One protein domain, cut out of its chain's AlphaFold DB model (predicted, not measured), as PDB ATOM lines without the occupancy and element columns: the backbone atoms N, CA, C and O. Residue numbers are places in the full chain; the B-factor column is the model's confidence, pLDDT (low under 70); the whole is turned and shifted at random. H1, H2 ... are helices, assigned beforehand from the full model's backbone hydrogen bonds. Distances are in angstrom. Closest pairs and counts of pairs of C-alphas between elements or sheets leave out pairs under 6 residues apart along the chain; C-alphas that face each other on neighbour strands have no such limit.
ATOM      1  N   SER A 574     114.940 131.035   7.427       56.06
ATOM      2  CA  SER A 574     115.517 132.367   7.205       56.06
ATOM      3  C   SER A 574     114.680 133.189   6.214       56.06
ATOM      4  O   SER A 574     114.391 134.360   6.463       56.06
ATOM      5  N   SER A 575     114.213 132.558   5.132       62.53
ATOM      6  CA  SER A 575     113.525 133.216   4.014       62.53
ATOM      7  C   SER A 575     112.213 133.876   4.425       62.53
ATOM      8  O   SER A 575     111.969 135.018   4.053       62.53
ATOM      9  N   ILE A 576     111.394 133.217   5.255       69.44
ATOM     10  CA  ILE A 576     110.120 133.778   5.748       69.44
ATOM     11  C   ILE A 576     110.312 135.117   6.485       69.44
ATOM     12  O   ILE A 576     109.468 136.005   6.368       69.44
ATOM     13  N   LYS A 577     111.438 135.307   7.186       72.81
ATOM     14  CA  LYS A 577     111.730 136.543   7.933       72.81
ATOM     15  C   LYS A 577     112.042 137.703   6.990       72.81
ATOM     16  O   LYS A 577     111.448 138.773   7.118       72.81
ATOM     17  N   PHE A 578     112.908 137.467   6.002       76.44
ATOM     18  CA  PHE A 578     113.212 138.441   4.949       76.44
ATOM     19  C   PHE A 578     111.995 138.740   4.067       76.44
ATOM     20  O   PHE A 578     111.736 139.904   3.776       76.44
ATOM     21  N   ILE A 579     111.213 137.721   3.701       79.81
ATOM     22  CA  ILE A 579     109.973 137.878   2.932       79.81
ATOM     23  C   ILE A 579     108.964 138.726   3.715       79.81
ATOM     24  O   ILE A 579     108.404 139.653   3.140       79.81
ATOM     25  N   SER A 580     108.768 138.494   5.017       80.62
ATOM     26  CA  SER A 580     107.830 139.306   5.808       80.62
ATOM     27  C   SER A 580     108.315 140.745   6.025       80.62
ATOM     28  O   SER A 580     107.518 141.678   5.955       80.62
ATOM     29  N   PHE A 581     109.624 140.957   6.217       82.31
ATOM     30  CA  PHE A 581     110.225 142.296   6.253       82.31
ATOM     31  C   PHE A 581     110.012 143.045   4.924       82.31
ATOM     32  O   PHE A 581     109.530 144.179   4.917       82.31
ATOM     33  N   ALA A 582     110.314 142.394   3.795       82.00
ATOM     34  CA  ALA A 582     110.161 142.966   2.461       82.00
ATOM     35  C   ALA A 582     108.689 143.243   2.113       82.00
ATOM     36  O   ALA A 582     108.378 144.328   1.633       82.00
ATOM     37  N   LEU A 583     107.773 142.315   2.417       81.25
ATOM     38  CA  LEU A 583     106.328 142.521   2.261       81.25
ATOM     39  C   LEU A 583     105.822 143.660   3.150       81.25
ATOM     40  O   LEU A 583     105.037 144.477   2.682       81.25
ATOM     41  N   GLY A 584     106.297 143.768   4.395       82.44
ATOM     42  CA  GLY A 584     105.973 144.888   5.279       82.44
ATOM     43  C   GLY A 584     106.337 146.236   4.651       82.44
ATOM     44  O   GLY A 584     105.480 147.114   4.552       82.44
ATOM     45  N   LYS A 585     107.576 146.380   4.161       79.75
ATOM     46  CA  LYS A 585     108.033 147.591   3.453       79.75
ATOM     47  C   LYS A 585     107.272 147.853   2.148       79.75
ATOM     48  O   LYS A 585     106.973 149.006   1.858       79.75
ATOM     49  N   LEU A 586     106.954 146.806   1.382       79.25
ATOM     50  CA  LEU A 586     106.306 146.911   0.072       79.25
ATOM     51  C   LEU A 586     104.814 147.273   0.166       79.25
ATOM     52  O   LEU A 586     104.356 148.138  -0.574       79.25
ATOM     53  N   LEU A 587     104.058 146.623   1.058       79.12
ATOM     54  CA  LEU A 587     102.616 146.854   1.217       79.12
ATOM     55  C   LEU A 587     102.292 148.068   2.095       79.12
ATOM     56  O   LEU A 587     101.268 148.713   1.878       79.12
ATOM     57  N   PHE A 588     103.127 148.384   3.091       80.00
ATOM     58  CA  PHE A 588     102.816 149.396   4.107       80.00
ATOM     59  C   PHE A 588     103.914 150.466   4.273       80.00
ATOM     60  O   PHE A 588     104.300 150.763   5.410       80.00
ATOM     61  N   PRO A 589     104.415 151.097   3.189       74.00
ATOM     62  CA  PRO A 589     105.562 152.011   3.253       74.00
ATOM     63  C   PRO A 589     105.358 153.195   4.214       74.00
ATOM     64  O   PRO A 589     106.311 153.628   4.850       74.00
ATOM     65  N   GLY A 590     104.119 153.677   4.383       74.56
ATOM     66  CA  GLY A 590     103.781 154.785   5.288       74.56
ATOM     67  C   GLY A 590     103.254 154.403   6.680       74.56
ATOM     68  O   GLY A 590     102.866 155.299   7.423       74.56
ATOM     69  N   ASN A 591     103.173 153.115   7.049       80.50
ATOM     70  CA  ASN A 591     102.575 152.694   8.329       80.50
ATOM     71  C   ASN A 591     103.458 151.696   9.096       80.50
ATOM     72  O   ASN A 591     103.311 150.476   8.990       80.50
ATOM     73  N   VAL A 592     104.343 152.247   9.931       80.25
ATOM     74  CA  VAL A 592     105.308 151.512  10.767       80.25
ATOM     75  C   VAL A 592     104.637 150.470  11.674       80.25
ATOM     76  O   VAL A 592     105.187 149.387  11.866       80.25
ATOM     77  N   ALA A 593     103.426 150.725  12.184       78.88
ATOM     78  CA  ALA A 593     102.721 149.766  13.037       78.88
ATOM     79  C   ALA A 593     102.334 148.482  12.278       78.88
ATOM     80  O   ALA A 593     102.482 147.382  12.813       78.88
ATOM     81  N   MET A 594     101.910 148.597  11.012       80.62
ATOM     82  CA  MET A 594     101.609 147.426  10.175       80.62
ATOM     83  C   MET A 594     102.873 146.744   9.631       80.62
ATOM     84  O   MET A 594     102.900 145.515   9.545       80.62
ATOM     85  N   GLN A 595     103.953 147.497   9.369       80.81
ATOM     86  CA  GLN A 595     105.274 146.912   9.086       80.81
ATOM     87  C   GLN A 595     105.751 146.024  10.248       80.81
ATOM     88  O   GLN A 595     106.138 144.876  10.029       80.81
ATOM     89  N   LEU A 596     105.668 146.526  11.486       82.19
ATOM     90  CA  LEU A 596     106.017 145.770  12.692       82.19
ATOM     91  C   LEU A 596     105.110 144.546  12.883       82.19
ATOM     92  O   LEU A 596     105.618 143.470  13.186       82.19
ATOM     93  N   GLY A 597     103.797 144.668  12.658       82.56
ATOM     94  CA  GLY A 597     102.856 143.543  12.749       82.56
ATOM     95  C   GLY A 597     103.211 142.377  11.816       82.56
ATOM     96  O   GLY A 597     103.303 141.228  12.261       82.56
ATOM     97  N   MET A 598     103.499 142.667  10.543       81.75
ATOM     98  CA  MET A 598     103.994 141.668   9.584       81.75
ATOM     99  C   MET A 598     105.349 141.092  10.016       81.75
ATOM    100  O   MET A 598     105.539 139.871  10.028       81.75
ATOM    101  N   PHE A 599     106.287 141.952  10.418       84.38
ATOM    102  CA  PHE A 599     107.625 141.543  10.837       84.38
ATOM    103  C   PHE A 599     107.597 140.573  12.030       84.38
ATOM    104  O   PHE A 599     108.143 139.474  11.934       84.38
ATOM    105  N   PHE A 600     106.896 140.911  13.118       81.50
ATOM    106  CA  PHE A 600     106.768 140.033  14.288       81.50
ATOM    107  C   PHE A 600     106.076 138.705  13.955       81.50
ATOM    108  O   PHE A 600     106.503 137.663  14.450       81.50
ATOM    109  N   THR A 601     105.074 138.719  13.068       81.56
ATOM    110  CA  THR A 601     104.420 137.490  12.585       81.56
ATOM    111  C   THR A 601     105.427 136.573  11.880       81.56
ATOM    112  O   THR A 601     105.514 135.392  12.207       81.56
ATOM    113  N   GLY A 602     106.254 137.116  10.978       77.81
ATOM    114  CA  GLY A 602     107.267 136.346  10.241       77.81
ATOM    115  C   GLY A 602     108.478 135.892  11.068       77.81
ATOM    116  O   GLY A 602     109.150 134.937  10.689       77.81
ATOM    117  N   VAL A 603     108.774 136.551  12.192       79.06
ATOM    118  CA  VAL A 603     109.888 136.182  13.091       79.06
ATOM    119  C   VAL A 603     109.472 135.145  14.151       79.06
ATOM    120  O   VAL A 603     110.343 134.489  14.725       79.06
ATOM    121  N   SER A 604     108.169 134.955  14.385       79.62
ATOM    122  CA  SER A 604     107.639 134.008  15.379       79.62
ATOM    123  C   SER A 604     107.987 132.524  15.091       79.62
ATOM    124  O   SER A 604     108.168 132.144  13.930       79.62
ATOM    125  N   PRO A 605     108.121 131.665  16.129       74.00
ATOM    126  CA  PRO A 605     108.356 130.227  15.960       74.00
ATOM    127  C   PRO A 605     107.143 129.478  15.387       74.00
ATOM    128  O   PRO A 605     106.010 129.958  15.420       74.00
ATOM    129  N   ALA A 606     107.373 128.252  14.910       69.88
ATOM    130  CA  ALA A 606     106.309 127.381  14.422       69.88
ATOM    131  C   ALA A 606     105.323 127.013  15.548       69.88
ATOM    132  O   ALA A 606     105.702 126.439  16.566       69.88
ATOM    133  N   GLY A 607     104.038 127.321  15.358       70.00
ATOM    134  CA  GLY A 607     102.982 126.963  16.307       70.00
ATOM    135  C   GLY A 607     102.518 125.512  16.148       70.00
ATOM    136  O   GLY A 607     102.310 125.047  15.029       70.00
ATOM    137  N   GLY A 608     102.255 124.822  17.264       68.31
ATOM    138  CA  GLY A 608     101.934 123.383  17.314       68.31
ATOM    139  C   GLY A 608     100.692 122.899  16.542       68.31
ATOM    140  O   GLY A 608     100.425 121.700  16.518       68.31
ATOM    141  N   ALA A 609      99.952 123.789  15.871       67.25
ATOM    142  CA  ALA A 609      98.972 123.415  14.851       67.25
ATOM    143  C   ALA A 609      99.622 122.703  13.641       67.25
ATOM    144  O   ALA A 609      98.970 121.876  13.004       67.25
ATOM    145  N   SER A 610     100.911 122.953  13.366       70.75
ATOM    146  CA  SER A 610     101.728 122.204  12.394       70.75
ATOM    147  C   SER A 610     101.658 120.687  12.615       70.75
ATOM    148  O   SER A 610     101.499 119.922  11.663       70.75
ATOM    149  N   ASN A 611     101.702 120.252  13.876       76.06
ATOM    150  CA  ASN A 611     101.663 118.844  14.265       76.06
ATOM    151  C   ASN A 611     100.297 118.207  13.943       76.06
ATOM    152  O   ASN A 611     100.242 117.056  13.515       76.06
ATOM    153  N   ILE A 612      99.197 118.960  14.080       71.25
ATOM    154  CA  ILE A 612      97.845 118.500  13.716       71.25
ATOM    155  C   ILE A 612      97.735 118.327  12.195       71.25
ATOM    156  O   ILE A 612      97.251 117.296  11.732       71.25
ATOM    157  N   TRP A 613      98.227 119.292  11.411       71.44
ATOM    158  CA  TRP A 613      98.229 119.182   9.948       71.44
ATOM    159  C   TRP A 613      99.156 118.072   9.445       71.44
ATOM    160  O   TRP A 613      98.801 117.369   8.504       71.44
ATOM    161  N   THR A 614     100.293 117.851  10.109       69.38
ATOM    162  CA  THR A 614     101.185 116.715   9.820       69.38
ATOM    163  C   THR A 614     100.444 115.390   9.992       69.38
ATOM    164  O   THR A 614     100.486 114.553   9.093       69.38
ATOM    165  N   PHE A 615      99.712 115.224  11.100       67.31
ATOM    166  CA  PHE A 615      98.906 114.027  11.354       67.31
ATOM    167  C   PHE A 615      97.814 113.835  10.295       67.31
ATOM    168  O   PHE A 615      97.690 112.758   9.717       67.31
ATOM    169  N   ALA A 616      97.055 114.896   9.998       61.56
ATOM    170  CA  ALA A 616      95.953 114.864   9.036       61.56
ATOM    171  C   ALA A 616      96.399 114.552   7.592       61.56
ATOM    172  O   ALA A 616      95.607 114.030   6.811       61.56
ATOM    173  N   LEU A 617      97.654 114.857   7.246       79.56
ATOM    174  CA  LEU A 617      98.257 114.591   5.935       79.56
ATOM    175  C   LEU A 617      99.109 113.305   5.897       79.56
ATOM    176  O   LEU A 617      99.727 113.025   4.873       79.56
ATOM    177  N   GLY A 618      99.164 112.525   6.985       70.81
ATOM    178  CA  GLY A 618      99.946 111.282   7.054       70.81
ATOM    179  C   GLY A 618     101.470 111.480   7.069       70.81
ATOM    180  O   GLY A 618     102.211 110.584   6.672       70.81
ATOM    181  N   GLY A 619     101.950 112.654   7.492       68.81
ATOM    182  CA  GLY A 619     103.375 112.985   7.560       68.81
ATOM    183  C   GLY A 619     104.099 112.407   8.784       68.81
ATOM    184  O   GLY A 619     103.486 111.916   9.732       68.81
ATOM    185  N   ASN A 620     105.433 112.511   8.795       75.00
ATOM    186  CA  ASN A 620     106.258 112.049   9.916       75.00
ATOM    187  C   ASN A 620     106.044 112.929  11.166       75.00
ATOM    188  O   ASN A 620     106.565 114.042  11.272       75.00
ATOM    189  N   MET A 621     105.289 112.391  12.126       75.44
ATOM    190  CA  MET A 621     104.955 113.055  13.387       75.44
ATOM    191  C   MET A 621     106.171 113.325  14.275       75.44
ATOM    192  O   MET A 621     106.248 114.401  14.863       75.44
ATOM    193  N   GLY A 622     107.128 112.393  14.350       69.81
ATOM    194  CA  GLY A 622     108.349 112.569  15.139       69.81
ATOM    195  C   GLY A 622     109.173 113.746  14.622       69.81
ATOM    196  O   GLY A 622     109.479 114.667  15.374       69.81
ATOM    197  N   LEU A 623     109.421 113.782  13.309       69.81
ATOM    198  CA  LEU A 623     110.142 114.878  12.658       69.81
ATOM    199  C   LEU A 623     109.453 116.237  12.871       69.81
ATOM    200  O   LEU A 623     110.127 117.223  13.151       69.81
ATOM    201  N   SER A 624     108.122 116.294  12.767       73.12
ATOM    202  CA  SER A 624     107.355 117.540  12.925       73.12
ATOM    203  C   SER A 624     107.358 118.064  14.367       73.12
ATOM    204  O   SER A 624     107.570 119.260  14.596       73.12
ATOM    205  N   ILE A 625     107.242 117.166  15.353       76.12
ATOM    206  CA  ILE A 625     107.378 117.503  16.775       76.12
ATOM    207  C   ILE A 625     108.802 117.999  17.064       76.12
ATOM    208  O   ILE A 625     108.954 119.072  17.643       76.12
ATOM    209  N   THR A 626     109.839 117.295  16.604       72.12
ATOM    210  CA  THR A 626     111.243 117.692  16.803       72.12
ATOM    211  C   THR A 626     111.563 119.036  16.139       72.12
ATOM    212  O   THR A 626     112.121 119.916  16.791       72.12
ATOM    213  N   MET A 627     111.131 119.261  14.891       72.12
ATOM    214  CA  MET A 627     111.259 120.552  14.191       72.12
ATOM    215  C   MET A 627     110.571 121.696  14.954       72.12
ATOM    216  O   MET A 627     111.138 122.782  15.103       72.12
ATOM    217  N   THR A 628     109.360 121.461  15.468       75.81
ATOM    218  CA  THR A 628     108.599 122.452  16.246       75.81
ATOM    219  C   THR A 628     109.287 122.758  17.584       75.81
ATOM    220  O   THR A 628     109.416 123.922  17.960       75.81
ATOM    221  N   THR A 629     109.814 121.741  18.273       73.00
ATOM    222  CA  THR A 629     110.557 121.898  19.534       73.00
ATOM    223  C   THR A 629     111.863 122.668  19.325       73.00
ATOM    224  O   THR A 629     112.072 123.696  19.970       73.00
ATOM    225  N   ILE A 630     112.711 122.244  18.379       72.69
ATOM    226  CA  ILE A 630     113.997 122.900  18.081       72.69
ATOM    227  C   ILE A 630     113.781 124.353  17.640       72.69
ATOM    228  O   ILE A 630     114.472 125.247  18.124       72.69
ATOM    229  N   SER A 631     112.800 124.625  16.771       71.00
ATOM    230  CA  SER A 631     112.511 126.002  16.337       71.00
ATOM    231  C   SER A 631     111.930 126.882  17.450       71.00
ATOM    232  O   SER A 631     112.210 128.080  17.466       71.00
ATOM    233  N   THR A 632     111.203 126.308  18.416       76.25
ATOM    234  CA  THR A 632     110.747 127.026  19.620       76.25
ATOM    235  C   THR A 632     111.922 127.387  20.532       76.25
ATOM    236  O   THR A 632     112.033 128.541  20.938       76.25
ATOM    237  N   PHE A 633     112.846 126.455  20.796       73.38
ATOM    238  CA  PHE A 633     114.062 126.749  21.567       73.38
ATOM    239  C   PHE A 633     114.960 127.777  20.862       73.38
ATOM    240  O   PHE A 633     115.368 128.767  21.471       73.38
ATOM    241  N   ALA A 634     115.209 127.606  19.561       73.69
ATOM    242  CA  ALA A 634     116.023 128.530  18.773       73.69
ATOM    243  C   ALA A 634     115.427 129.949  18.710       73.69
ATOM    244  O   ALA A 634     116.172 130.928  18.623       73.69
ATOM    245  N   ALA A 635     114.098 130.095  18.788       76.00
ATOM    246  CA  ALA A 635     113.448 131.401  18.773       76.00
ATOM    247  C   ALA A 635     113.807 132.283  19.980       76.00
ATOM    248  O   ALA A 635     113.823 133.501  19.816       76.00
ATOM    249  N   PHE A 636     114.177 131.728  21.142       74.56
ATOM    250  CA  PHE A 636     114.584 132.548  22.296       74.56
ATOM    251  C   PHE A 636     115.849 133.374  22.038       74.56
ATOM    252  O   PHE A 636     115.923 134.514  22.489       74.56
ATOM    253  N   GLY A 637     116.810 132.842  21.275       72.12
ATOM    254  CA  GLY A 637     117.972 133.608  20.807       72.12
ATOM    255  C   GLY A 637     117.691 134.367  19.508       72.12
ATOM    256  O   GLY A 637     118.023 135.547  19.376       72.12
ATOM    257  N   MET A 638     117.036 133.712  18.546       75.25
ATOM    258  CA  MET A 638     116.861 134.265  17.203       75.25
ATOM    259  C   MET A 638     115.861 135.424  17.151       75.25
ATOM    260  O   MET A 638     116.109 136.386  16.432       75.25
ATOM    261  N   MET A 639     114.747 135.388  17.892       78.81
ATOM    262  CA  MET A 639     113.746 136.463  17.846       78.81
ATOM    263  C   MET A 639     114.324 137.811  18.327       78.81
ATOM    264  O   MET A 639     114.222 138.775  17.564       78.81
ATOM    265  N   PRO A 640     115.020 137.910  19.482       76.69
ATOM    266  CA  PRO A 640     115.760 139.119  19.854       76.69
ATOM    267  C   PRO A 640     116.809 139.552  18.819       76.69
ATOM    268  O   PRO A 640     116.903 140.741  18.517       76.69
ATOM    269  N   LEU A 641     117.558 138.609  18.233       76.94
ATOM    270  CA  LEU A 641     118.593 138.895  17.230       76.94
ATOM    271  C   LEU A 641     118.008 139.512  15.949       76.94
ATOM    272  O   LEU A 641     118.539 140.502  15.439       76.94
ATOM    273  N   TRP A 642     116.881 138.995  15.449       76.69
ATOM    274  CA  TRP A 642     116.182 139.570  14.292       76.69
ATOM    275  C   TRP A 642     115.573 140.943  14.604       76.69
ATOM    276  O   TRP A 642     115.626 141.837  13.761       76.69
ATOM    277  N   ILE A 643     115.058 141.155  15.820       79.69
ATOM    278  CA  ILE A 643     114.561 142.468  16.263       79.69
ATOM    279  C   ILE A 643     115.705 143.495  16.347       79.69
ATOM    280  O   ILE A 643     115.532 144.635  15.922       79.69
ATOM    281  N   PHE A 644     116.879 143.099  16.847       75.56
ATOM    282  CA  PHE A 644     118.054 143.971  16.939       75.56
ATOM    283  C   PHE A 644     118.641 144.342  15.565       75.56
ATOM    284  O   PHE A 644     119.149 145.449  15.402       75.56
ATOM    285  N   THR A 645     118.551 143.443  14.581       81.00
ATOM    286  CA  THR A 645     119.098 143.635  13.226       81.00
ATOM    287  C   THR A 645     118.084 144.262  12.264       81.00
ATOM    288  O   THR A 645     118.176 145.449  11.965       81.00
ATOM    289  N   LEU A 646     117.094 143.496  11.793       76.56
ATOM    290  CA  LEU A 646     116.072 143.972  10.850       76.56
ATOM    291  C   LEU A 646     115.039 144.884  11.521       76.56
ATOM    292  O   LEU A 646     114.636 145.891  10.940       76.56
ATOM    293  N   GLY A 647     114.621 144.561  12.750       76.00
ATOM    294  CA  GLY A 647     113.618 145.353  13.469       76.00
ATOM    295  C   GLY A 647     114.067 146.800  13.697       76.00
ATOM    296  O   GLY A 647     113.265 147.718  13.534       76.00
ATOM    297  N   ARG A 648     115.359 147.016  13.984       77.94
ATOM    298  CA  ARG A 648     115.963 148.344  14.168       77.94
ATOM    299  C   ARG A 648     115.669 149.299  13.005       77.94
ATOM    300  O   ARG A 648     115.283 150.430  13.267       77.94
ATOM    301  N   VAL A 649     115.761 148.835  11.756       78.25
ATOM    302  CA  VAL A 649     115.484 149.653  10.557       78.25
ATOM    303  C   VAL A 649     114.036 150.163  10.548       78.25
ATOM    304  O   VAL A 649     113.774 151.315  10.217       78.25
ATOM    305  N   ILE A 650     113.079 149.329  10.974       74.31
ATOM    306  CA  ILE A 650     111.659 149.706  11.072       74.31
ATOM    307  C   ILE A 650     111.425 150.692  12.231       74.31
ATOM    308  O   ILE A 650     110.634 151.626  12.103       74.31
ATOM    309  N   PHE A 651     112.115 150.510  13.361       74.94
ATOM    310  CA  PHE A 651     111.983 151.386  14.529       74.94
ATOM    311  C   PHE A 651     112.637 152.767  14.342       74.94
ATOM    312  O   PHE A 651     112.069 153.762  14.795       74.94
ATOM    313  N   GLU A 652     113.780 152.846  13.653       73.44
ATOM    314  CA  GLU A 652     114.461 154.112  13.339       73.44
ATOM    315  C   GLU A 652     113.627 154.984  12.386       73.44
ATOM    316  O   GLU A 652     113.453 156.170  12.658       73.44
ATOM    317  N   GLU A 653     113.003 154.401  11.352       68.94
ATOM    318  CA  GLU A 653     112.040 155.110  10.486       68.94
ATOM    319  C   GLU A 653     110.802 155.628  11.244       68.94
ATOM    320  O   GLU A 653     110.222 156.643  10.864       68.94
ATOM    321  N   GLY A 654     110.395 154.955  12.325       64.25
ATOM    322  CA  GLY A 654     109.264 155.370  13.160       64.25
ATOM    323  C   GLY A 654     109.595 156.370  14.269       64.25
ATOM    324  O   GLY A 654     108.685 156.749  15.003       64.25
ATOM    325  N   ALA A 655     110.868 156.748  14.450       62.66
ATOM    326  CA  ALA A 655     111.367 157.473  15.628       62.66
ATOM    327  C   ALA A 655     111.003 156.809  16.984       62.66
ATOM    328  O   ALA A 655     110.958 157.462  18.030       62.66
ATOM    329  N   LEU A 656     110.749 155.494  16.982       64.81
ATOM    330  CA  LEU A 656     110.326 154.728  18.154       64.81
ATOM    331  C   LEU A 656     111.543 154.081  18.822       64.81
ATOM    332  O   LEU A 656     112.055 153.066  18.352       64.81
ATOM    333  N   GLY A 657     111.987 154.639  19.951       66.56
ATOM    334  CA  GLY A 657     113.082 154.070  20.742       66.56
ATOM    335  C   GLY A 657     112.791 152.623  21.161       66.56
ATOM    336  O   GLY A 657     111.838 152.367  21.897       66.56
ATOM    337  N   VAL A 658     113.611 151.677  20.689       65.69
ATOM    338  CA  VAL A 658     113.373 150.235  20.863       65.69
ATOM    339  C   VAL A 658     113.393 149.861  22.355       65.69
ATOM    340  O   VAL A 658     114.421 150.033  23.015       65.69
ATOM    341  N   PRO A 659     112.301 149.310  22.925       71.94
ATOM    342  CA  PRO A 659     112.205 149.040  24.357       71.94
ATOM    343  C   PRO A 659     112.873 147.702  24.722       71.94
ATOM    344  O   PRO A 659     112.217 146.781  25.217       71.94
ATOM    345  N   TYR A 660     114.185 147.587  24.478       73.38
ATOM    346  CA  TYR A 660     114.972 146.357  24.646       73.38
ATOM    347  C   TYR A 660     114.767 145.680  26.009       73.38
ATOM    348  O   TYR A 660     114.599 144.465  26.067       73.38
ATOM    349  N   THR A 661     114.698 146.453  27.097       74.94
ATOM    350  CA  THR A 661     114.456 145.940  28.459       74.94
ATOM    351  C   THR A 661     113.100 145.251  28.605       74.94
ATOM    352  O   THR A 661     113.017 144.198  29.235       74.94
ATOM    353  N   ARG A 662     112.040 145.785  27.982       77.81
ATOM    354  CA  ARG A 662     110.709 145.153  27.993       77.81
ATOM    355  C   ARG A 662     110.708 143.876  27.159       77.81
ATOM    356  O   ARG A 662     110.229 142.850  27.631       77.81
ATOM    357  N   ILE A 663     111.297 143.919  25.963       78.50
ATOM    358  CA  ILE A 663     111.407 142.761  25.060       78.50
ATOM    359  C   ILE A 663     112.179 141.620  25.744       78.50
ATOM    360  O   ILE A 663     111.701 140.487  25.762       78.50
ATOM    361  N   ALA A 664     113.308 141.928  26.391       76.69
ATOM    362  CA  ALA A 664     114.071 140.973  27.188       76.69
ATOM    363  C   ALA A 664     113.246 140.405  28.357       76.69
ATOM    364  O   ALA A 664     113.220 139.192  28.539       76.69
ATOM    365  N   SER A 665     112.517 141.247  29.104       79.19
ATOM    366  CA  SER A 665     111.673 140.781  30.219       79.19
ATOM    367  C   SER A 665     110.545 139.840  29.776       79.19
ATOM    368  O   SER A 665     110.276 138.857  30.464       79.19
ATOM    369  N   PHE A 666     109.934 140.070  28.607       81.81
ATOM    370  CA  PHE A 666     108.923 139.165  28.052       81.81
ATOM    371  C   PHE A 666     109.528 137.855  27.533       81.81
ATOM    372  O   PHE A 666     108.927 136.803  27.729       81.81
ATOM    373  N   ALA A 667     110.722 137.886  26.930       77.12
ATOM    374  CA  ALA A 667     111.429 136.669  26.536       77.12
ATOM    375  C   ALA A 667     111.765 135.798  27.763       77.12
ATOM    376  O   ALA A 667     111.421 134.617  27.795       77.12
ATOM    377  N   LEU A 668     112.336 136.393  28.815       80.94
ATOM    378  CA  LEU A 668     112.633 135.716  30.086       80.94
ATOM    379  C   LEU A 668     111.354 135.184  30.763       80.94
ATOM    380  O   LEU A 668     111.320 134.047  31.234       80.94
ATOM    381  N   GLY A 669     110.271 135.968  30.723       83.94
ATOM    382  CA  GLY A 669     108.939 135.584  31.200       83.94
ATOM    383  C   GLY A 669     108.250 134.468  30.402       83.94
ATOM    384  O   GLY A 669     107.291 133.891  30.905       83.94
ATOM    385  N   LEU A 670     108.732 134.128  29.200       80.25
ATOM    386  CA  LEU A 670     108.305 132.949  28.434       80.25
ATOM    387  C   LEU A 670     109.209 131.732  28.686       80.25
ATOM    388  O   LEU A 670     108.711 130.608  28.746       80.25
ATOM    389  N   VAL A 671     110.516 131.945  28.884       81.25
ATOM    390  CA  VAL A 671     111.472 130.875  29.226       81.25
ATOM    391  C   VAL A 671     111.106 130.215  30.557       81.25
ATOM    392  O   VAL A 671     111.076 128.989  30.632       81.25
ATOM    393  N   VAL A 672     110.779 130.992  31.598       85.44
ATOM    394  CA  VAL A 672     110.515 130.447  32.945       85.44
ATOM    395  C   VAL A 672     109.315 129.475  32.980       85.44
ATOM    396  O   VAL A 672     109.503 128.352  33.453       85.44
ATOM    397  N   PRO A 673     108.115 129.795  32.448       84.25
ATOM    398  CA  PRO A 673     106.995 128.847  32.407       84.25
ATOM    399  C   PRO A 673     107.264 127.588  31.575       84.25
ATOM    400  O   PRO A 673     106.795 126.511  31.941       84.25
ATOM    401  N   LEU A 674     108.021 127.693  30.477       81.81
ATOM    402  CA  LEU A 674     108.398 126.534  29.659       81.81
ATOM    403  C   LEU A 674     109.428 125.647  30.369       81.81
ATOM    404  O   LEU A 674     109.289 124.425  30.349       81.81
ATOM    405  N   GLY A 675     110.388 126.255  31.072       85.56
ATOM    406  CA  GLY A 675     111.307 125.562  31.971       85.56
ATOM    407  C   GLY A 675     110.566 124.801  33.072       85.56
ATOM    408  O   GLY A 675     110.779 123.602  33.220       85.56
ATOM    409  N   LEU A 676     109.627 125.447  33.780       87.81
ATOM    410  CA  LEU A 676     108.779 124.766  34.769       87.81
ATOM    411  C   LEU A 676     107.925 123.653  34.144       87.81
ATOM    412  O   LEU A 676     107.793 122.592  34.744       87.81
ATOM    413  N   GLY A 677     107.364 123.859  32.949       85.56
ATOM    414  CA  GLY A 677     106.581 122.839  32.247       85.56
ATOM    415  C   GLY A 677     107.397 121.578  31.944       85.56
ATOM    416  O   GLY A 677     106.945 120.467  32.229       85.56
ATOM    417  N   PHE A 678     108.622 121.750  31.443       84.94
ATOM    418  CA  PHE A 678     109.570 120.656  31.213       84.94
ATOM    419  C   PHE A 678     110.019 119.993  32.527       84.94
ATOM    420  O   PHE A 678     110.052 118.765  32.622       84.94
ATOM    421  N   LEU A 679     110.278 120.786  33.571       87.94
ATOM    422  CA  LEU A 679     110.655 120.298  34.900       87.94
ATOM    423  C   LEU A 679     109.547 119.422  35.511       87.94
ATOM    424  O   LEU A 679     109.804 118.295  35.924       87.94
ATOM    425  N   ILE A 680     108.292 119.883  35.484       87.44
ATOM    426  CA  ILE A 680     107.115 119.111  35.923       87.44
ATOM    427  C   ILE A 680     106.947 117.841  35.076       87.44
ATOM    428  O   ILE A 680     106.550 116.800  35.599       87.44
ATOM    429  N   GLN A 681     107.274 117.886  33.781       85.00
ATOM    430  CA  GLN A 681     107.209 116.714  32.910       85.00
ATOM    431  C   GLN A 681     108.273 115.652  33.238       85.00
ATOM    432  O   GLN A 681     107.950 114.468  33.128       85.00
ATOM    433  N   ARG A 682     109.487 116.036  33.674       87.81
ATOM    434  CA  ARG A 682     110.539 115.083  34.089       87.81
ATOM    435  C   ARG A 682     110.368 114.593  35.532       87.81
ATOM    436  O   ARG A 682     110.420 113.391  35.753       87.81
ATOM    437  N   TYR A 683     110.113 115.483  36.493       91.56
ATOM    438  CA  TYR A 683     110.036 115.122  37.919       91.56
ATOM    439  C   TYR A 683     108.654 114.616  38.373       91.56
ATOM    440  O   TYR A 683     108.562 113.897  39.362       91.56
ATOM    441  N   LEU A 684     107.559 114.973  37.684       91.81
ATOM    442  CA  LEU A 684     106.187 114.632  38.096       91.81
ATOM    443  C   LEU A 684     105.337 114.068  36.932       91.81
ATOM    444  O   LEU A 684     104.258 114.594  36.627       91.81
ATOM    445  N   PRO A 685     105.738 112.948  36.292       87.56
ATOM    446  CA  PRO A 685     105.046 112.395  35.122       87.56
ATOM    447  C   PRO A 685     103.578 112.007  35.390       87.56
ATOM    448  O   PRO A 685     102.743 112.080  34.482       87.56
ATOM    449  N   ARG A 686     103.224 111.651  36.637       88.31
ATOM    450  CA  ARG A 686     101.828 111.416  37.063       88.31
ATOM    451  C   ARG A 686     100.987 112.703  36.976       88.31
ATOM    452  O   ARG A 686      99.883 112.674  36.433       88.31
ATOM    453  N   VAL A 687     101.533 113.838  37.424       85.00
ATOM    454  CA  VAL A 687     100.885 115.164  37.356       85.00
ATOM    455  C   VAL A 687     100.828 115.669  35.914       85.00
ATOM    456  O   VAL A 687      99.787 116.157  35.484       85.00
ATOM    457  N   SER A 688     101.895 115.481  35.130       85.69
ATOM    458  CA  SER A 688     101.930 115.865  33.712       85.69
ATOM    459  C   SER A 688     100.818 115.185  32.894       85.69
ATOM    460  O   SER A 688     100.063 115.861  32.190       85.69
ATOM    461  N   LYS A 689     100.603 113.869  33.067       84.81
ATOM    462  CA  LYS A 689      99.497 113.133  32.414       84.81
ATOM    463  C   LYS A 689      98.109 113.693  32.776       84.81
ATOM    464  O   LYS A 689      97.229 113.733  31.913       84.81
ATOM    465  N   PHE A 690      97.912 114.158  34.013       89.69
ATOM    466  CA  PHE A 690      96.677 114.821  34.449       89.69
ATOM    467  C   PHE A 690      96.542 116.235  33.858       89.69
ATOM    468  O   PHE A 690      95.518 116.549  33.246       89.69
ATOM    469  N   MET A 691      97.595 117.058  33.938       82.69
ATOM    470  CA  MET A 691      97.615 118.406  33.363       82.69
ATOM    471  C   MET A 691      97.340 118.398  31.861       82.69
ATOM    472  O   MET A 691      96.476 119.143  31.416       82.69
ATOM    473  N   VAL A 692      97.981 117.528  31.074       84.00
ATOM    474  CA  VAL A 692      97.751 117.435  29.618       84.00
ATOM    475  C   VAL A 692      96.290 117.089  29.287       84.00
ATOM    476  O   VAL A 692      95.769 117.529  28.258       84.00
ATOM    477  N   ARG A 693      95.591 116.348  30.157       84.38
ATOM    478  CA  ARG A 693      94.171 116.005  29.977       84.38
ATOM    479  C   ARG A 693      93.238 117.205  30.194       84.38
ATOM    480  O   ARG A 693      92.230 117.296  29.500       84.38
ATOM    481  N   ILE A 694      93.593 118.128  31.091       88.50
ATOM    482  CA  ILE A 694      92.864 119.388  31.345       88.50
ATOM    483  C   ILE A 694      93.274 120.483  30.347       88.50
ATOM    484  O   ILE A 694      92.434 121.229  29.844       88.50
ATOM    485  N   LEU A 695      94.561 120.560  30.010       82.81
ATOM    486  CA  LEU A 695      95.130 121.603  29.161       82.81
ATOM    487  C   LEU A 695      94.647 121.501  27.708       82.81
ATOM    488  O   LEU A 695      94.524 122.524  27.048       82.81
ATOM    489  N   LYS A 696      94.314 120.301  27.209       80.62
ATOM    490  CA  LYS A 696      93.745 120.112  25.860       80.62
ATOM    491  C   LYS A 696      92.424 120.882  25.641       80.62
ATOM    492  O   LYS A 696      92.408 121.737  24.756       80.62
ATOM    493  N   PRO A 697      91.337 120.649  26.408       87.25
ATOM    494  CA  PRO A 697      90.108 121.434  26.261       87.25
ATOM    495  C   PRO A 697      90.291 122.902  26.677       87.25
ATOM    496  O   PRO A 697      89.745 123.782  26.014       87.25
ATOM    497  N   PHE A 698      91.090 123.185  27.715       88.12
ATOM    498  CA  PHE A 698      91.341 124.561  28.158       88.12
ATOM    499  C   PHE A 698      92.062 125.401  27.093       88.12
ATOM    500  O   PHE A 698      91.651 126.524  26.830       88.12
ATOM    501  N   SER A 699      93.085 124.853  26.430       82.81
ATOM    502  CA  SER A 699      93.833 125.535  25.365       82.81
ATOM    503  C   SER A 699      92.954 125.845  24.151       82.81
ATOM    504  O   SER A 699      93.000 126.955  23.627       82.81
ATOM    505  N   LEU A 700      92.077 124.918  23.746       84.62
ATOM    506  CA  LEU A 700      91.124 125.155  22.654       84.62
ATOM    507  C   LEU A 700      90.156 126.301  23.005       84.62
ATOM    508  O   LEU A 700      89.966 127.215  22.203       84.62
ATOM    509  N   LEU A 701      89.611 126.302  24.227       90.44
ATOM    510  CA  LEU A 701      88.746 127.375  24.730       90.44
ATOM    511  C   LEU A 701      89.490 128.719  24.844       90.44
ATOM    512  O   LEU A 701      88.936 129.752  24.474       90.44
ATOM    513  N   LEU A 702      90.747 128.710  25.298       87.75
ATOM    514  CA  LEU A 702      91.606 129.893  25.388       87.75
ATOM    515  C   LEU A 702      91.886 130.489  24.000       87.75
ATOM    516  O   LEU A 702      91.755 131.695  23.819       87.75
ATOM    517  N   ILE A 703      92.230 129.659  23.011       86.69
ATOM    518  CA  ILE A 703      92.476 130.095  21.628       86.69
ATOM    519  C   ILE A 703      91.197 130.685  21.021       86.69
ATOM    520  O   ILE A 703      91.249 131.765  20.431       86.69
ATOM    521  N   LEU A 704      90.043 130.033  21.212       89.69
ATOM    522  CA  LEU A 704      88.746 130.558  20.776       89.69
ATOM    523  C   LEU A 704      88.458 131.930  21.407       89.69
ATOM    524  O   LEU A 704      88.093 132.869  20.700       89.69
ATOM    525  N   PHE A 705      88.665 132.059  22.721       92.94
ATOM    526  CA  PHE A 705      88.480 133.312  23.452       92.94
ATOM    527  C   PHE A 705      89.415 134.419  22.948       92.94
ATOM    528  O   PHE A 705      88.947 135.521  22.677       92.94
ATOM    529  N   ILE A 706      90.706 134.127  22.754       89.69
ATOM    530  CA  ILE A 706      91.694 135.086  22.234       89.69
ATOM    531  C   ILE A 706      91.308 135.560  20.829       89.69
ATOM    532  O   ILE A 706      91.363 136.757  20.569       89.69
ATOM    533  N   VAL A 707      90.876 134.663  19.935       88.25
ATOM    534  CA  VAL A 707      90.449 135.032  18.573       88.25
ATOM    535  C   VAL A 707      89.195 135.911  18.602       88.25
ATOM    536  O   VAL A 707      89.176 136.959  17.959       88.25
ATOM    537  N   VAL A 708      88.170 135.539  19.375       91.38
ATOM    538  CA  VAL A 708      86.938 136.340  19.507       91.38
ATOM    539  C   VAL A 708      87.236 137.710  20.123       91.38
ATOM    540  O   VAL A 708      86.789 138.728  19.595       91.38
ATOM    541  N   PHE A 709      88.036 137.758  21.190       91.88
ATOM    542  CA  PHE A 709      88.450 139.003  21.831       91.88
ATOM    543  C   PHE A 709      89.263 139.887  20.877       91.88
ATOM    544  O   PHE A 709      88.950 141.065  20.746       91.88
ATOM    545  N   ALA A 710      90.228 139.323  20.143       86.00
ATOM    546  CA  ALA A 710      91.037 140.058  19.173       86.00
ATOM    547  C   ALA A 710      90.202 140.641  18.021       86.00
ATOM    548  O   ALA A 710      90.457 141.770  17.600       86.00
ATOM    549  N   ILE A 711      89.190 139.915  17.529       86.25
ATOM    550  CA  ILE A 711      88.257 140.422  16.509       86.25
ATOM    551  C   ILE A 711      87.426 141.585  17.071       86.25
ATOM    552  O   ILE A 711      87.278 142.603  16.398       86.25
ATOM    553  N   ILE A 712      86.926 141.473  18.307       89.19
ATOM    554  CA  ILE A 712      86.139 142.531  18.962       89.19
ATOM    555  C   ILE A 712      86.999 143.771  19.248       89.19
ATOM    556  O   ILE A 712      86.570 144.887  18.955       89.19
ATOM    557  N   THR A 713      88.220 143.615  19.768       85.88
ATOM    558  CA  THR A 713      89.093 144.758  20.072       85.88
ATOM    559  C   THR A 713      89.620 145.449  18.823       85.88
ATOM    560  O   THR A 713      89.792 146.660  18.852       85.88
ATOM    561  N   ASN A 714      89.855 144.723  17.725       81.88
ATOM    562  CA  ASN A 714      90.350 145.290  16.463       81.88
ATOM    563  C   ASN A 714      89.228 145.576  15.448       81.88
ATOM    564  O   ASN A 714      89.503 145.850  14.281       81.88
ATOM    565  N   LEU A 715      87.958 145.561  15.868       80.50
ATOM    566  CA  LEU A 715      86.810 145.813  14.988       80.50
ATOM    567  C   LEU A 715      86.850 147.235  14.389       80.50
ATOM    568  O   LEU A 715      86.496 147.425  13.228       80.50
ATOM    569  N   TYR A 716      87.399 148.214  15.121       75.38
ATOM    570  CA  TYR A 716      87.684 149.559  14.592       75.38
ATOM    571  C   TYR A 716      88.691 149.533  13.425       75.38
ATOM    572  O   TYR A 716      88.574 150.309  12.482       75.38
ATOM    573  N   LEU A 717      89.661 148.614  13.460       69.50
ATOM    574  CA  LEU A 717      90.682 148.444  12.426       69.50
ATOM    575  C   LEU A 717      90.059 147.853  11.152       69.50
ATOM    576  O   LEU A 717      90.336 148.327  10.055       69.50
ATOM    577  N   PHE A 718      89.126 146.905  11.297       67.69
ATOM    578  CA  PHE A 718      88.310 146.400  10.184       67.69
ATOM    579  C   PHE A 718      87.354 147.452   9.596       67.69
ATOM    580  O   PHE A 718      87.074 147.405   8.403       67.69
ATOM    581  N   GLN A 719      86.893 148.429  10.385       67.56
ATOM    582  CA  GLN A 719      86.119 149.575   9.879       67.56
ATOM    583  C   GLN A 719      86.990 150.614   9.148       67.56
ATOM    584  O   GLN A 719      86.486 151.339   8.294       67.56
ATOM    585  N   LEU A 720      88.294 150.670   9.449       63.88
ATOM    586  CA  LEU A 720      89.275 151.525   8.770       63.88
ATOM    587  C   LEU A 720      89.822 150.918   7.463       63.88
ATOM    588  O   LEU A 720      90.410 151.647   6.665       63.88
ATOM    589  N   PHE A 721      89.601 149.623   7.204       61.78
ATOM    590  CA  PHE A 721      89.889 148.986   5.913       61.78
ATOM    591  C   PHE A 721      88.876 149.423   4.837       61.78
ATOM    592  O   PHE A 721      87.978 148.679   4.439       61.78
TER     593      PHE A 721
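What this domain is: This is residues 574 to 721 of the 727 residues of the protein "(California timema) hypothetical protein" of Timema californicum (UniProt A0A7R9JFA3). What does the model look like at first sight? A long kinked helix, H4, is the backbone of a loose body: the hairpin H1 and H2 packs on its later part, the short H3 on its beginning, and H5 on another side near the kink. From the far end of H5, H6 folds back in a V, and residues 692 to 721, with most of H6 and H7, stick out as a free arm. What is it made of? The printed part has 148 residues with seven named helices, H1 to H7 in chain order, and no named strand: all helix. It is loose, with a radius of gyration of the C-alphas of 18.2 A, and elongated, spanning 53 by 33 by 31 A.

Where its parts are: Where is the longest helix? H4 is residues 621 to 653, 42.7 A long, from C-alpha 621 at (104.955, 113.055, 13.387) to C-alpha 653 at (112.040, 155.110, 10.486), with a kink of 54 degrees near residue 638. Which helices come before it? H1 is residues 575 to 587, H2 592 to 603 and H3 609 to 616. Which follow? H5 is residues 660 to 683, 34.3 A; H6 is 685 to 713, 39.1 A, with a kink of 40 degrees near residue 696; H7 is 715 to 720, ending at (89.275, 151.525, 8.770).

How they stand to each other: What touches the hub, H4? Its residues 639 to 653 touch H2 at a shallow tilt of 27 degrees, opposite ways, the closest C-alphas being those of Val 603 and Met 639, 6.1 A apart. Its residues 621 to 628 touch H3 in a hairpin, closest at the C-alphas of Asn 611 and Ser 624, 6.0 A, and residues 636 to 640 touch H5 in another, closest at Phe 636 and Ala 667, 6.7 A between C-alphas. What lies beyond? H1 and H2 form a hairpin, the closest C-alphas, of Gly 584 and Gln 595, 4.4 A apart; H5 and H6 touch only at the corner, the closest C-alphas, of Gln 681 and Ser 688, 5.4 A apart. H6 and H7 meet only through their link, and H6 is apart from H4. Are the backbones in order? Every O i to N i+4 pair is within hydrogen-bond range in H1, H2, H3 and H7, against 23 of 29 in H4, 19 of 20 in H5 and 23 of 25 in H6.

The domain as a whole: How far does it reach? The two C-alphas farthest apart, of Gly 590 and Arg 686, are 53.8 A apart. Is it unbroken? The printed part has no cut, and no link is long. Where is confidence low? 23 residues are under 70 in pLDDT, among them 574 to 576, 653 to 658 and 717 to 721.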